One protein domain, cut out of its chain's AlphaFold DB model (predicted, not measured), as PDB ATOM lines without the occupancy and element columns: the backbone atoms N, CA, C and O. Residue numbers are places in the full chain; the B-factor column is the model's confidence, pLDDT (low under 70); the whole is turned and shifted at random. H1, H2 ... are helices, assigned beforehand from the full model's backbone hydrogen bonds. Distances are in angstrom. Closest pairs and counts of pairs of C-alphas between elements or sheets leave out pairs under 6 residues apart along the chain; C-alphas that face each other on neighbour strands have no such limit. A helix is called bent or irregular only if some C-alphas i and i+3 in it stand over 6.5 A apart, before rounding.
ATOM      1  N   ALA A  46     -30.605   9.473  66.821       69.75
ATOM      2  CA  ALA A  46     -29.233   8.978  66.732       69.75
ATOM      3  C   ALA A  46     -28.943   8.284  65.388       69.75
ATOM      4  O   ALA A  46     -27.923   8.560  64.762       69.75
ATOM      5  N   GLU A  47     -29.864   7.450  64.901       72.56
ATOM      6  CA  GLU A  47     -29.736   6.769  63.605       72.56
ATOM      7  C   GLU A  47     -29.770   7.754  62.429       72.56
ATOM      8  O   GLU A  47     -29.052   7.584  61.443       72.56
ATOM      9  N   LEU A  48     -30.573   8.820  62.529       70.44
ATOM     10  CA  LEU A  48     -30.607   9.881  61.518       70.44
ATOM     11  C   LEU A  48     -29.279  10.638  61.439       70.44
ATOM     12  O   LEU A  48     -28.815  10.938  60.337       70.44
ATOM     13  N   MET A  49     -28.653  10.913  62.584       72.75
ATOM     14  CA  MET A  49     -27.341  11.558  62.644       72.75
ATOM     15  C   MET A  49     -26.235  10.658  62.090       72.75
ATOM     16  O   MET A  49     -25.424  11.114  61.285       72.75
ATOM     17  N   GLU A  50     -26.242   9.370  62.431       76.06
ATOM     18  CA  GLU A  50     -25.276   8.403  61.902       76.06
ATOM     19  C   GLU A  50     -25.397   8.257  60.375       76.06
ATOM     20  O   GLU A  50     -24.397   8.237  59.649       76.06
ATOM     21  N   ASN A  51     -26.628   8.212  59.860       70.38
ATOM     22  CA  ASN A  51     -26.884   8.193  58.424       70.38
ATOM     23  C   ASN A  51     -26.442   9.496  57.755       70.38
ATOM     24  O   ASN A  51     -25.851   9.452  56.678       70.38
ATOM     25  N   PHE A  52     -26.667  10.645  58.393       73.75
ATOM     26  CA  PHE A  52     -26.220  11.936  57.880       73.75
ATOM     27  C   PHE A  52     -24.698  12.015  57.760       73.75
ATOM     28  O   PHE A  52     -24.189  12.445  56.725       73.75
ATOM     29  N   GLU A  53     -23.955  11.581  58.778       76.25
ATOM     30  CA  GLU A  53     -22.490  11.646  58.788       76.25
ATOM     31  C   GLU A  53     -21.854  10.840  57.649       76.25
ATOM     32  O   GLU A  53     -20.897  11.322  57.031       76.25
ATOM     33  N   LYS A  54     -22.453   9.691  57.306       75.75
ATOM     34  CA  LYS A  54     -22.029   8.791  56.217       75.75
ATOM     35  C   LYS A  54     -22.257   9.357  54.807       75.75
ATOM     36  O   LYS A  54     -21.692   8.837  53.844       75.75
ATOM     37  N   LEU A  55     -23.059  10.411  54.647       73.12
ATOM     38  CA  LEU A  55     -23.355  10.997  53.335       73.12
ATOM     39  C   LEU A  55     -22.243  11.950  52.856       73.12
ATOM     40  O   LEU A  55     -21.628  12.691  53.626       73.12
ATOM     41  N   GLN A  56     -22.011  11.988  51.542       73.12
ATOM     42  CA  GLN A  56     -21.164  13.009  50.912       73.12
ATOM     43  C   GLN A  56     -21.919  14.333  50.723       73.12
ATOM     44  O   GLN A  56     -23.146  14.349  50.741       73.12
ATOM     45  N   GLY A  57     -21.202  15.449  50.528       63.00
ATOM     46  CA  GLY A  57     -21.753  16.816  50.587       63.00
ATOM     47  C   GLY A  57     -23.066  17.047  49.819       63.00
ATOM     48  O   GLY A  57     -24.030  17.541  50.400       63.00
ATOM     49  N   ALA A  58     -23.157  16.619  48.555       61.72
ATOM     50  CA  ALA A  58     -24.388  16.757  47.763       61.72
ATOM     51  C   ALA A  58     -25.551  15.895  48.302       61.72
ATOM     52  O   ALA A  58     -26.713  16.308  48.285       61.72
ATOM     53  N   HIS A  59     -25.240  14.713  48.836       67.06
ATOM     54  CA  HIS A  59     -26.223  13.804  49.424       67.06
ATOM     55  C   HIS A  59     -26.669  14.257  50.820       67.06
ATOM     56  O   HIS A  59     -27.836  14.089  51.161       67.06
ATOM     57  N   LYS A  60     -25.792  14.916  51.588       70.50
ATOM     58  CA  LYS A  60     -26.134  15.584  52.854       70.50
ATOM     59  C   LYS A  60     -27.202  16.654  52.640       70.50
ATOM     60  O   LYS A  60     -28.205  16.660  53.343       70.50
ATOM     61  N   ALA A  61     -27.046  17.496  51.618       68.00
ATOM     62  CA  ALA A  61     -28.039  18.516  51.280       68.00
ATOM     63  C   ALA A  61     -29.385  17.913  50.827       68.00
ATOM     64  O   ALA A  61     -30.450  18.400  51.201       68.00
ATOM     65  N   ALA A  62     -29.369  16.832  50.038       70.75
ATOM     66  CA  ALA A  62     -30.591  16.120  49.649       70.75
ATOM     67  C   ALA A  62     -31.306  15.466  50.848       70.75
ATOM     68  O   ALA A  62     -32.529  15.532  50.946       70.75
ATOM     69  N   PHE A  63     -30.547  14.891  51.783       73.94
ATOM     70  CA  PHE A  63     -31.077  14.289  53.003       73.94
ATOM     71  C   PHE A  63     -31.675  15.325  53.959       73.94
ATOM     72  O   PHE A  63     -32.784  15.129  54.450       73.94
ATOM     73  N   ILE A  64     -31.009  16.472  54.147       75.25
ATOM     74  CA  ILE A  64     -31.564  17.586  54.931       75.25
ATOM     75  C   ILE A  64     -32.877  18.073  54.309       75.25
ATOM     76  O   ILE A  64     -33.844  18.283  55.032       75.25
ATOM     77  N   ARG A  65     -32.960  18.201  52.975       70.88
ATOM     78  CA  ARG A  65     -34.213  18.570  52.286       70.88
ATOM     79  C   ARG A  65     -35.336  17.575  52.532       70.88
ATOM     80  O   ARG A  65     -36.473  17.988  52.747       70.88
ATOM     81  N   PHE A  66     -35.022  16.284  52.460       77.75
ATOM     82  CA  PHE A  66     -35.986  15.226  52.726       77.75
ATOM     83  C   PHE A  66     -36.525  15.344  54.155       77.75
ATOM     84  O   PHE A  66     -37.733  15.486  54.320       77.75
ATOM     85  N   LEU A  67     -35.641  15.413  55.155       75.62
ATOM     86  CA  LEU A  67     -36.036  15.569  56.556       75.62
ATOM     87  C   LEU A  67     -36.829  16.855  56.801       75.62
ATOM     88  O   LEU A  67     -37.852  16.827  57.470       75.62
ATOM     89  N   ALA A  68     -36.405  17.977  56.225       73.12
ATOM     90  CA  ALA A  68     -37.093  19.253  56.379       73.12
ATOM     91  C   ALA A  68     -38.518  19.226  55.802       73.12
ATOM     92  O   ALA A  68     -39.437  19.803  56.383       73.12
ATOM     93  N   ARG A  69     -38.709  18.546  54.665       75.69
ATOM     94  CA  ARG A  69     -40.029  18.338  54.061       75.69
ATOM     95  C   ARG A  69     -40.885  17.406  54.907       75.69
ATOM     96  O   ARG A  69     -42.064  17.690  55.082       75.69
ATOM     97  N   ASP A  70     -40.307  16.320  55.404       74.12
ATOM     98  CA  ASP A  70     -41.030  15.327  56.197       74.12
ATOM     99  C   ASP A  70     -41.501  15.930  57.526       74.12
ATOM    100  O   ASP A  70     -42.684  15.877  57.850       74.12
ATOM    101  N   ILE A  71     -40.614  16.664  58.206       74.44
ATOM    102  CA  ILE A  71     -40.966  17.462  59.382       74.44
ATOM    103  C   ILE A  71     -42.043  18.490  59.012       74.44
ATOM    104  O   ILE A  71     -43.059  18.570  59.690       74.44
ATOM    105  N   GLY A  72     -41.885  19.235  57.914       70.12
ATOM    106  CA  GLY A  72     -42.899  20.191  57.455       70.12
ATOM    107  C   GLY A  72     -44.285  19.569  57.230       70.12
ATOM    108  O   GLY A  72     -45.291  20.197  57.549       70.12
ATOM    109  N   ASN A  73     -44.349  18.334  56.728       71.88
ATOM    110  CA  ASN A  73     -45.602  17.600  56.553       71.88
ATOM    111  C   ASN A  73     -46.220  17.203  57.900       71.88
ATOM    112  O   ASN A  73     -47.407  17.450  58.103       71.88
ATOM    113  N   ILE A  74     -45.417  16.662  58.824       71.56
ATOM    114  CA  ILE A  74     -45.852  16.305  60.186       71.56
ATOM    115  C   ILE A  74     -46.417  17.542  60.896       71.56
ATOM    116  O   ILE A  74     -47.541  17.532  61.390       71.56
ATOM    117  N   LEU A  75     -45.685  18.658  60.857       69.25
ATOM    118  CA  LEU A  75     -46.112  19.923  61.457       69.25
ATOM    119  C   LEU A  75     -47.467  20.397  60.905       69.25
ATOM    120  O   LEU A  75     -48.308  20.885  61.663       69.25
ATOM    121  N   ASN A  76     -47.690  20.242  59.596       70.12
ATOM    122  CA  ASN A  76     -48.930  20.627  58.920       70.12
ATOM    123  C   ASN A  76     -50.108  19.708  59.301       70.12
ATOM    124  O   ASN A  76     -51.227  20.181  59.480       70.12
ATOM    125  N   ASN A  77     -49.865  18.406  59.466       70.56
ATOM    126  CA  ASN A  77     -50.886  17.448  59.904       70.56
ATOM    127  C   ASN A  77     -51.299  17.698  61.365       70.56
ATOM    128  O   ASN A  77     -52.490  17.716  61.681       70.56
ATOM    129  N   VAL A  78     -50.335  17.995  62.245       70.50
ATOM    130  CA  VAL A  78     -50.604  18.349  63.650       70.50
ATOM    131  C   VAL A  78     -51.359  19.680  63.762       70.50
ATOM    132  O   VAL A  78     -52.324  19.780  64.516       70.50
ATOM    133  N   THR A  79     -51.000  20.706  62.979       67.25
ATOM    134  CA  THR A  79     -51.736  21.992  62.990       67.25
ATOM    135  C   THR A  79     -53.157  21.888  62.434       67.25
ATOM    136  O   THR A  79     -54.025  22.647  62.861       67.25
ATOM    137  N   LYS A  80     -53.431  20.935  61.536       73.06
ATOM    138  CA  LYS A  80     -54.792  20.620  61.065       73.06
ATOM    139  C   LYS A  80     -55.605  19.775  62.052       73.06
ATOM    140  O   LYS A  80     -56.795  19.574  61.822       73.06
ATOM    141  N   GLY A  81     -54.987  19.293  63.133       65.81
ATOM    142  CA  GLY A  81     -55.613  18.387  64.098       65.81
ATOM    143  C   GLY A  81     -55.810  16.961  63.572       65.81
ATOM    144  O   GLY A  81     -56.596  16.211  64.145       65.81
ATOM    145  N   GLU A  82     -55.131  16.590  62.480       65.75
ATOM    146  CA  GLU A  82     -55.149  15.233  61.909       65.75
ATOM    147  C   GLU A  82     -54.234  14.272  62.694       65.75
ATOM    148  O   GLU A  82     -54.408  13.057  62.638       65.75
ATOM    149  N   GLU A  83     -53.305  14.818  63.483       61.09
ATOM    150  CA  GLU A  83     -52.447  14.108  64.436       61.09
ATOM    151  C   GLU A  83     -52.591  14.709  65.846       61.09
ATOM    152  O   GLU A  83     -52.939  15.880  66.012       61.09
ATOM    153  N   ALA A  84     -52.343  13.907  66.886       52.44
ATOM    154  CA  ALA A  84     -52.500  14.337  68.275       52.44
ATOM    155  C   ALA A  84     -51.427  15.370  68.676       52.44
ATOM    156  O   ALA A  84     -50.258  15.027  68.840       52.44
ATOM    157  N   GLY A  85     -51.835  16.624  68.884       62.47
ATOM    158  CA  GLY A  85     -50.976  17.692  69.399       62.47
ATOM    159  C   GLY A  85     -51.431  19.085  68.959       62.47
ATOM    160  O   GLY A  85     -52.171  19.241  67.993       62.47
ATOM    161  N   HIS A  86     -50.979  20.117  69.668       64.06
ATOM    162  CA  HIS A  86     -51.074  21.504  69.216       64.06
ATOM    163  C   HIS A  86     -49.665  22.078  69.151       64.06
ATOM    164  O   HIS A  86     -48.967  22.110  70.160       64.06
ATOM    165  N   LEU A  87     -49.259  22.500  67.955       67.69
ATOM    166  CA  LEU A  87     -47.969  23.133  67.710       67.69
ATOM    167  C   LEU A  87     -48.170  24.629  67.535       67.69
ATOM    168  O   LEU A  87     -49.083  25.083  66.841       67.69
ATOM    169  N   THR A  88     -47.305  25.389  68.183       71.31
ATOM    170  CA  THR A  88     -47.256  26.839  68.076       71.31
ATOM    171  C   THR A  88     -46.401  27.247  66.880       71.31
ATOM    172  O   THR A  88     -45.626  26.470  66.319       71.31
ATOM    173  N   LYS A  89     -46.512  28.517  66.481       70.44
ATOM    174  CA  LYS A  89     -45.650  29.086  65.439       70.44
ATOM    175  C   LYS A  89     -44.161  29.025  65.824       70.44
ATOM    176  O   LYS A  89     -43.305  28.907  64.953       70.44
ATOM    177  N   GLU A  90     -43.856  29.080  67.117       72.50
ATOM    178  CA  GLU A  90     -42.491  29.001  67.643       72.50
ATOM    179  C   GLU A  90     -41.876  27.609  67.448       72.50
ATOM    180  O   GLU A  90     -40.682  27.512  67.164       72.50
ATOM    181  N   ASP A  91     -42.696  26.554  67.489       70.31
ATOM    182  CA  ASP A  91     -42.249  25.167  67.303       70.31
ATOM    183  C   ASP A  91     -41.826  24.873  65.852       70.31
ATOM    184  O   ASP A  91     -40.931  24.063  65.605       70.31
ATOM    185  N   VAL A  92     -42.436  25.553  64.874       71.88
ATOM    186  CA  VAL A  92     -42.182  25.333  63.435       71.88
ATOM    187  C   VAL A  92     -41.091  26.237  62.854       71.88
ATOM    188  O   VAL A  92     -40.493  25.923  61.822       71.88
ATOM    189  N   GLU A  93     -40.789  27.348  63.524       72.50
ATOM    190  CA  GLU A  93     -39.835  28.369  63.079       72.50
ATOM    191  C   GLU A  93     -38.420  27.827  62.757       72.50
ATOM    192  O   GLU A  93     -37.840  28.220  61.737       72.50
ATOM    193  N   PRO A  94     -37.824  26.903  63.543       73.06
ATOM    194  CA  PRO A  94     -36.504  26.349  63.232       73.06
ATOM    195  C   PRO A  94     -36.449  25.602  61.891       73.06
ATOM    196  O   PRO A  94     -35.430  25.656  61.200       73.06
ATOM    197  N   VAL A  95     -37.543  24.947  61.495       75.44
ATOM    198  CA  VAL A  95     -37.627  24.174  60.245       75.44
ATOM    199  C   VAL A  95     -37.648  25.109  59.042       75.44
ATOM    200  O   VAL A  95     -36.932  24.876  58.065       75.44
ATOM    201  N   TYR A  96     -38.395  26.211  59.132       72.69
ATOM    202  CA  TYR A  96     -38.409  27.240  58.091       72.69
ATOM    203  C   TYR A  96     -37.036  27.891  57.909       72.69
ATOM    204  O   TYR A  96     -36.570  28.010  56.775       72.69
ATOM    205  N   ARG A  97     -36.343  28.223  59.006       74.88
ATOM    206  CA  ARG A  97     -34.967  28.744  58.946       74.88
ATOM    207  C   ARG A  97     -34.001  27.761  58.287       74.88
ATOM    208  O   ARG A  97     -33.173  28.160  57.472       74.88
ATOM    209  N   MET A  98     -34.113  26.472  58.601       78.06
ATOM    210  CA  MET A  98     -33.273  25.446  57.982       78.06
ATOM    211  C   MET A  98     -33.532  25.329  56.472       78.06
ATOM    212  O   MET A  98     -32.582  25.256  55.690       78.06
ATOM    213  N   LEU A  99     -34.798  25.351  56.050       76.88
ATOM    214  CA  LEU A  99     -35.170  25.330  54.631       76.88
ATOM    215  C   LEU A  99     -34.625  26.541  53.869       76.88
ATOM    216  O   LEU A  99     -34.177  26.396  52.730       76.88
ATOM    217  N   GLU A 100     -34.638  27.719  54.488       76.44
ATOM    218  CA  GLU A 100     -34.087  28.940  53.901       76.44
ATOM    219  C   GLU A 100     -32.573  28.842  53.679       76.44
ATOM    220  O   GLU A 100     -32.108  29.079  52.565       76.44
ATOM    221  N   ILE A 101     -31.817  28.383  54.682       76.06
ATOM    222  CA  ILE A 101     -30.361  28.189  54.571       76.06
ATOM    223  C   ILE A 101     -30.016  27.222  53.430       76.06
ATOM    224  O   ILE A 101     -29.109  27.481  52.636       76.06
ATOM    225  N   VAL A 102     -30.747  26.108  53.328       78.19
ATOM    226  CA  VAL A 102     -30.538  25.113  52.267       78.19
ATOM    227  C   VAL A 102     -30.828  25.710  50.891       78.19
ATOM    228  O   VAL A 102     -30.011  25.580  49.977       78.19
ATOM    229  N   ARG A 103     -31.958  26.412  50.749       76.31
ATOM    230  CA  ARG A 103     -32.344  27.078  49.499       76.31
ATOM    231  C   ARG A 103     -31.284  28.086  49.059       76.31
ATOM    232  O   ARG A 103     -30.916  28.114  47.886       76.31
ATOM    233  N   ASP A 104     -30.785  28.897  49.983       78.00
ATOM    234  CA  ASP A 104     -29.806  29.938  49.678       78.00
ATOM    235  C   ASP A 104     -28.453  29.340  49.263       78.00
ATOM    236  O   ASP A 104     -27.832  29.819  48.305       78.00
ATOM    237  N   GLY A 105     -28.036  28.246  49.909       77.38
ATOM    238  CA  GLY A 105     -26.849  27.479  49.529       77.38
ATOM    239  C   GLY A 105     -26.937  26.895  48.116       77.38
ATOM    240  O   GLY A 105     -26.016  27.062  47.315       77.38
ATOM    241  N   GLU A 106     -28.067  26.280  47.763       77.62
ATOM    242  CA  GLU A 106     -28.302  25.736  46.415       77.62
ATOM    243  C   GLU A 106     -28.283  26.818  45.345       77.62
ATOM    244  O   GLU A 106     -27.725  26.646  44.259       77.62
ATOM    245  N   LEU A 107     -28.872  27.969  45.654       79.75
ATOM    246  CA  LEU A 107     -28.934  29.082  44.724       79.75
ATOM    247  C   LEU A 107     -27.540  29.694  44.510       79.75
ATOM    248  O   LEU A 107     -27.204  30.094  43.393       79.75
ATOM    249  N   ALA A 108     -26.693  29.715  45.542       80.12
ATOM    250  CA  ALA A 108     -25.283  30.072  45.414       80.12
ATOM    251  C   ALA A 108     -24.504  29.062  44.551       80.12
ATOM    252  O   ALA A 108     -23.744  29.476  43.669       80.12
ATOM    253  N   GLU A 109     -24.727  27.760  44.738       82.44
ATOM    254  CA  GLU A 109     -24.091  26.721  43.924       82.44
ATOM    255  C   GLU A 109     -24.515  26.808  42.452       82.44
ATOM    256  O   GLU A 109     -23.661  26.835  41.563       82.44
ATOM    257  N   LEU A 110     -25.814  26.951  42.179       85.94
ATOM    258  CA  LEU A 110     -26.342  27.129  40.824       85.94
ATOM    259  C   LEU A 110     -25.757  28.373  40.149       85.94
ATOM    260  O   LEU A 110     -25.386  28.325  38.974       85.94
ATOM    261  N   ARG A 111     -25.611  29.485  40.880       88.50
ATOM    262  CA  ARG A 111     -24.930  30.687  40.366       88.50
ATOM    263  C   ARG A 111     -23.467  30.404  40.025       88.50
ATOM    264  O   ARG A 111     -22.996  30.848  38.976       88.50
ATOM    265  N   ALA A 112     -22.754  29.664  40.872       89.12
ATOM    266  CA  ALA A 112     -21.361  29.299  40.626       89.12
ATOM    267  C   ALA A 112     -21.217  28.378  39.402       89.12
ATOM    268  O   ALA A 112     -20.362  28.622  38.549       89.12
ATOM    269  N   GLN A 113     -22.079  27.366  39.273       90.38
ATOM    270  CA  GLN A 113     -22.124  26.482  38.105       90.38
ATOM    271  C   GLN A 113     -22.446  27.263  36.828       90.38
ATOM    272  O   GLN A 113     -21.718  27.143  35.842       90.38
ATOM    273  N   LYS A 114     -23.459  28.139  36.861       93.62
ATOM    274  CA  LYS A 114     -23.809  29.018  35.735       93.62
ATOM    275  C   LYS A 114     -22.618  29.871  35.297       93.62
ATOM    276  O   LYS A 114     -22.351  29.949  34.103       93.62
ATOM    277  N   LYS A 115     -21.879  30.462  36.243       95.69
ATOM    278  CA  LYS A 115     -20.683  31.273  35.954       95.69
ATOM    279  C   LYS A 115     -19.564  30.450  35.303       95.69
ATOM    280  O   LYS A 115     -18.901  30.928  34.383       95.69
ATOM    281  N   ARG A 116     -19.347  29.213  35.761       95.19
ATOM    282  CA  ARG A 116     -18.359  28.298  35.159       95.19
ATOM    283  C   ARG A 116     -18.750  27.919  33.734       95.19
ATOM    284  O   ARG A 116     -17.919  28.031  32.839       95.19
ATOM    285  N   LEU A 117     -20.009  27.535  33.526       95.00
ATOM    286  CA  LEU A 117     -20.528  27.176  32.206       95.00
ATOM    287  C   LEU A 117     -20.476  28.360  31.238       95.00
ATOM    288  O   LEU A 117     -20.005  28.199  30.118       95.00
ATOM    289  N   SER A 118     -20.859  29.567  31.666       95.06
ATOM    290  CA  SER A 118     -20.754  30.753  30.806       95.06
ATOM    291  C   SER A 118     -19.314  31.032  30.378       95.06
ATOM    292  O   SER A 118     -19.073  31.357  29.222       95.06
ATOM    293  N   ALA A 119     -18.343  30.848  31.279       96.00
ATOM    294  CA  ALA A 119     -16.928  31.017  30.948       96.00
ATOM    295  C   ALA A 119     -16.393  29.923  30.005       96.00
ATOM    296  O   ALA A 119     -15.443  30.163  29.266       96.00
ATOM    297  N   GLN A 120     -16.963  28.716  30.032       96.06
ATOM    298  CA  GLN A 120     -16.635  27.668  29.060       96.06
ATOM    299  C   GLN A 120     -17.227  27.981  27.684       96.06
ATOM    300  O   GLN A 120     -16.529  27.858  26.687       96.06
ATOM    301  N   VAL A 121     -18.479  28.445  27.630       97.00
ATOM    302  CA  VAL A 121     -19.132  28.829  26.368       97.00
ATOM    303  C   VAL A 121     -18.383  29.961  25.670       97.00
ATOM    304  O   VAL A 121     -18.219  29.906  24.457       97.00
ATOM    305  N   ILE A 122     -17.918  30.969  26.415       97.62
ATOM    306  CA  ILE A 122     -17.125  32.069  25.842       97.62
ATOM    307  C   ILE A 122     -15.827  31.531  25.228       97.62
ATOM    308  O   ILE A 122     -15.575  31.786  24.058       97.62
ATOM    309  N   ARG A 123     -15.072  30.707  25.966       97.31
ATOM    310  CA  ARG A 123     -13.829  30.102  25.460       97.31
ATOM    311  C   ARG A 123     -14.039  29.263  24.203       97.31
ATOM    312  O   ARG A 123     -13.322  29.433  23.230       97.31
ATOM    313  N   LEU A 124     -15.060  28.407  24.197       97.06
ATOM    314  CA  LEU A 124     -15.371  27.578  23.029       97.06
ATOM    315  C   LEU A 124     -15.782  28.408  21.808       97.06
ATOM    316  O   LEU A 124     -15.542  27.986  20.683       97.06
ATOM    317  N   ARG A 125     -16.408  29.575  22.008       97.06
ATOM    318  CA  ARG A 125     -16.697  30.500  20.904       97.06
ATOM    319  C   ARG A 125     -15.418  31.117  20.351       97.06
ATOM    320  O   ARG A 125     -15.221  31.061  19.148       97.06
ATOM    321  N   GLU A 126     -14.541  31.611  21.222       97.56
ATOM    322  CA  GLU A 126     -13.250  32.186  20.818       97.56
ATOM    323  C   GLU A 126     -12.381  31.169  20.060       97.56
ATOM    324  O   GLU A 126     -11.807  31.495  19.024       97.56
ATOM    325  N   GLU A 127     -12.318  29.919  20.528       97.00
ATOM    326  CA  GLU A 127     -11.603  28.836  19.838       97.00
ATOM    327  C   GLU A 127     -12.208  28.532  18.458       97.00
ATOM    328  O   GLU A 127     -11.478  28.304  17.492       97.00
ATOM    329  N   ASN A 128     -13.537  28.550  18.339       97.12
ATOM    330  CA  ASN A 128     -14.216  28.315  17.067       97.12
ATOM    331  C   ASN A 128     -13.963  29.452  16.067       97.12
ATOM    332  O   ASN A 128     -13.661  29.187  14.905       97.12
ATOM    333  N   ASP A 129     -13.993  30.702  16.529       97.81
ATOM    334  CA  ASP A 129     -13.672  31.868  15.701       97.81
ATOM    335  C   ASP A 129     -12.220  31.791  15.188       97.81
ATOM    336  O   ASP A 129     -11.962  31.991  14.000       97.81
ATOM    337  N   GLN A 130     -11.271  31.383  16.040       97.56
ATOM    338  CA  GLN A 130      -9.875  31.167  15.634       97.56
ATOM    339  C   GLN A 130      -9.725  30.053  14.591       97.56
ATOM    340  O   GLN A 130      -8.955  30.198  13.635       97.56
ATOM    341  N   MET A 131     -10.445  28.940  14.752       97.44
ATOM    342  CA  MET A 131     -10.448  27.860  13.763       97.44
ATOM    343  C   MET A 131     -11.055  28.319  12.434       97.44
ATOM    344  O   MET A 131     -10.504  28.009  11.379       97.44
ATOM    345  N   ALA A 132     -12.138  29.097  12.468       97.12
ATOM    346  CA  ALA A 132     -12.750  29.657  11.268       97.12
ATOM    347  C   ALA A 132     -11.771  30.566  10.505       97.12
ATOM    348  O   ALA A 132     -11.616  30.422   9.293       97.12
ATOM    349  N   GLU A 133     -11.030  31.430  11.207       97.62
ATOM    350  CA  GLU A 133      -9.978  32.246  10.588       97.62
ATOM    351  C   GLU A 133      -8.842  31.404   9.992       97.62
ATOM    352  O   GLU A 133      -8.309  31.732   8.933       97.62
ATOM    353  N   GLN A 134      -8.426  30.328  10.667       97.56
ATOM    354  CA  GLN A 134      -7.407  29.422  10.129       97.56
ATOM    355  C   GLN A 134      -7.879  28.729   8.851       97.56
ATOM    356  O   GLN A 134      -7.114  28.660   7.889       97.56
ATOM    357  N   ILE A 135      -9.128  28.261   8.824       97.31
ATOM    358  CA  ILE A 135      -9.733  27.657   7.634       97.31
ATOM    359  C   ILE A 135      -9.769  28.672   6.494       97.31
ATOM    360  O   ILE A 135      -9.357  28.333   5.387       97.31
ATOM    361  N   GLN A 136     -10.183  29.915   6.761       97.81
ATOM    362  CA  GLN A 136     -10.223  30.958   5.738       97.81
ATOM    363  C   GLN A 136      -8.828  31.256   5.179       97.81
ATOM    364  O   GLN A 136      -8.637  31.220   3.969       97.81
ATOM    365  N   ARG A 137      -7.822  31.443   6.044       97.38
ATOM    366  CA  ARG A 137      -6.431  31.643   5.602       97.38
ATOM    367  C   ARG A 137      -5.936  30.488   4.734       97.38
ATOM    368  O   ARG A 137      -5.238  30.706   3.749       97.38
ATOM    369  N   MET A 138      -6.273  29.253   5.100       97.44
ATOM    370  CA  MET A 138      -5.880  28.080   4.328       97.44
ATOM    371  C   MET A 138      -6.614  28.011   2.983       97.44
ATOM    372  O   MET A 138      -5.999  27.639   1.986       97.44
TER     373      MET A 138
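This is residues 46 to 138 of the 177 residues of an uncharacterized protein of Aspergillus heteromorphus CBS 117.55 (UniProt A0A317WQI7). One very long helix, H3, makes the length of this model; H2 folds back slantwise beside its first part, and the short H1 turns back again from H2, giving a zigzag of three helices. Residues 107 to 138 of H3 stick out as a long free arm beyond this folded head. The printed part has 93 residues with three named helices, H1, H2 and H3 in that order, and no named strand; the class is all helix. The whole is extended, with a radius of gyration of the C-alphas of 23.5 A and spans of 80 by 28 by 19 A.

Find C-alpha 46 at (-29.233, 8.978, 66.732); here H1 begins, and it covers residues 46 to 53. After a tight link of 3 residues, look for C-alpha 57 at (-21.753, 16.816, 50.587), where H2 begins; it covers residues 57 to 79 and measures 32.9 A from first to last C-alpha. A short link of 9 residues then leads to H3, residues 89 to 138, which measures 72.9 A and ends with C-alpha 138 at (-5.880, 28.080, 4.328). H3 is irregular: C-alphas 91 and 94 are 7.1 A apart, where about 5 A is found in a regular helix, and its line is a rough one.

Start with H1 and H2, a helical hairpin. They only just touch, with 3 pairs of C-alphas within 8 A, and H2 does so with residues 60 to 63 alone; the closest C-alphas are those of Phe 52 and Lys 60, 6.2 A apart. They run opposite ways at a steep tilt of 36 degrees, only just past shallow. Going on, you meet a second helical hairpin, H2 and H3, which touch with 10 pairs of C-alphas within 8 A. Look at Ala 68 and Val 95, whose C-alphas are the closest, 6.3 A apart; H3 touches H2 with residues 92 to 102 alone. These two run opposite ways at a steep tilt of 37 degrees, again only just past shallow. H1 and H3 are apart. In H1 and H2 every O i to N i+4 pair is within hydrogen-bond range; in H3, 44 of 46 are.

The two C-alphas farthest apart are those of Ala 84 and Met 138, at 80.3 A. Without residues 107 to 138, which stand free, the body of 61 residues spans 37 by 27 by 15 A. The printed part has no cut and no long link. In the B-factor column you will find a mean pLDDT of 79.4 for the printed part; 14 residues are under 70, among them residues 57 to 59 and 81 to 87.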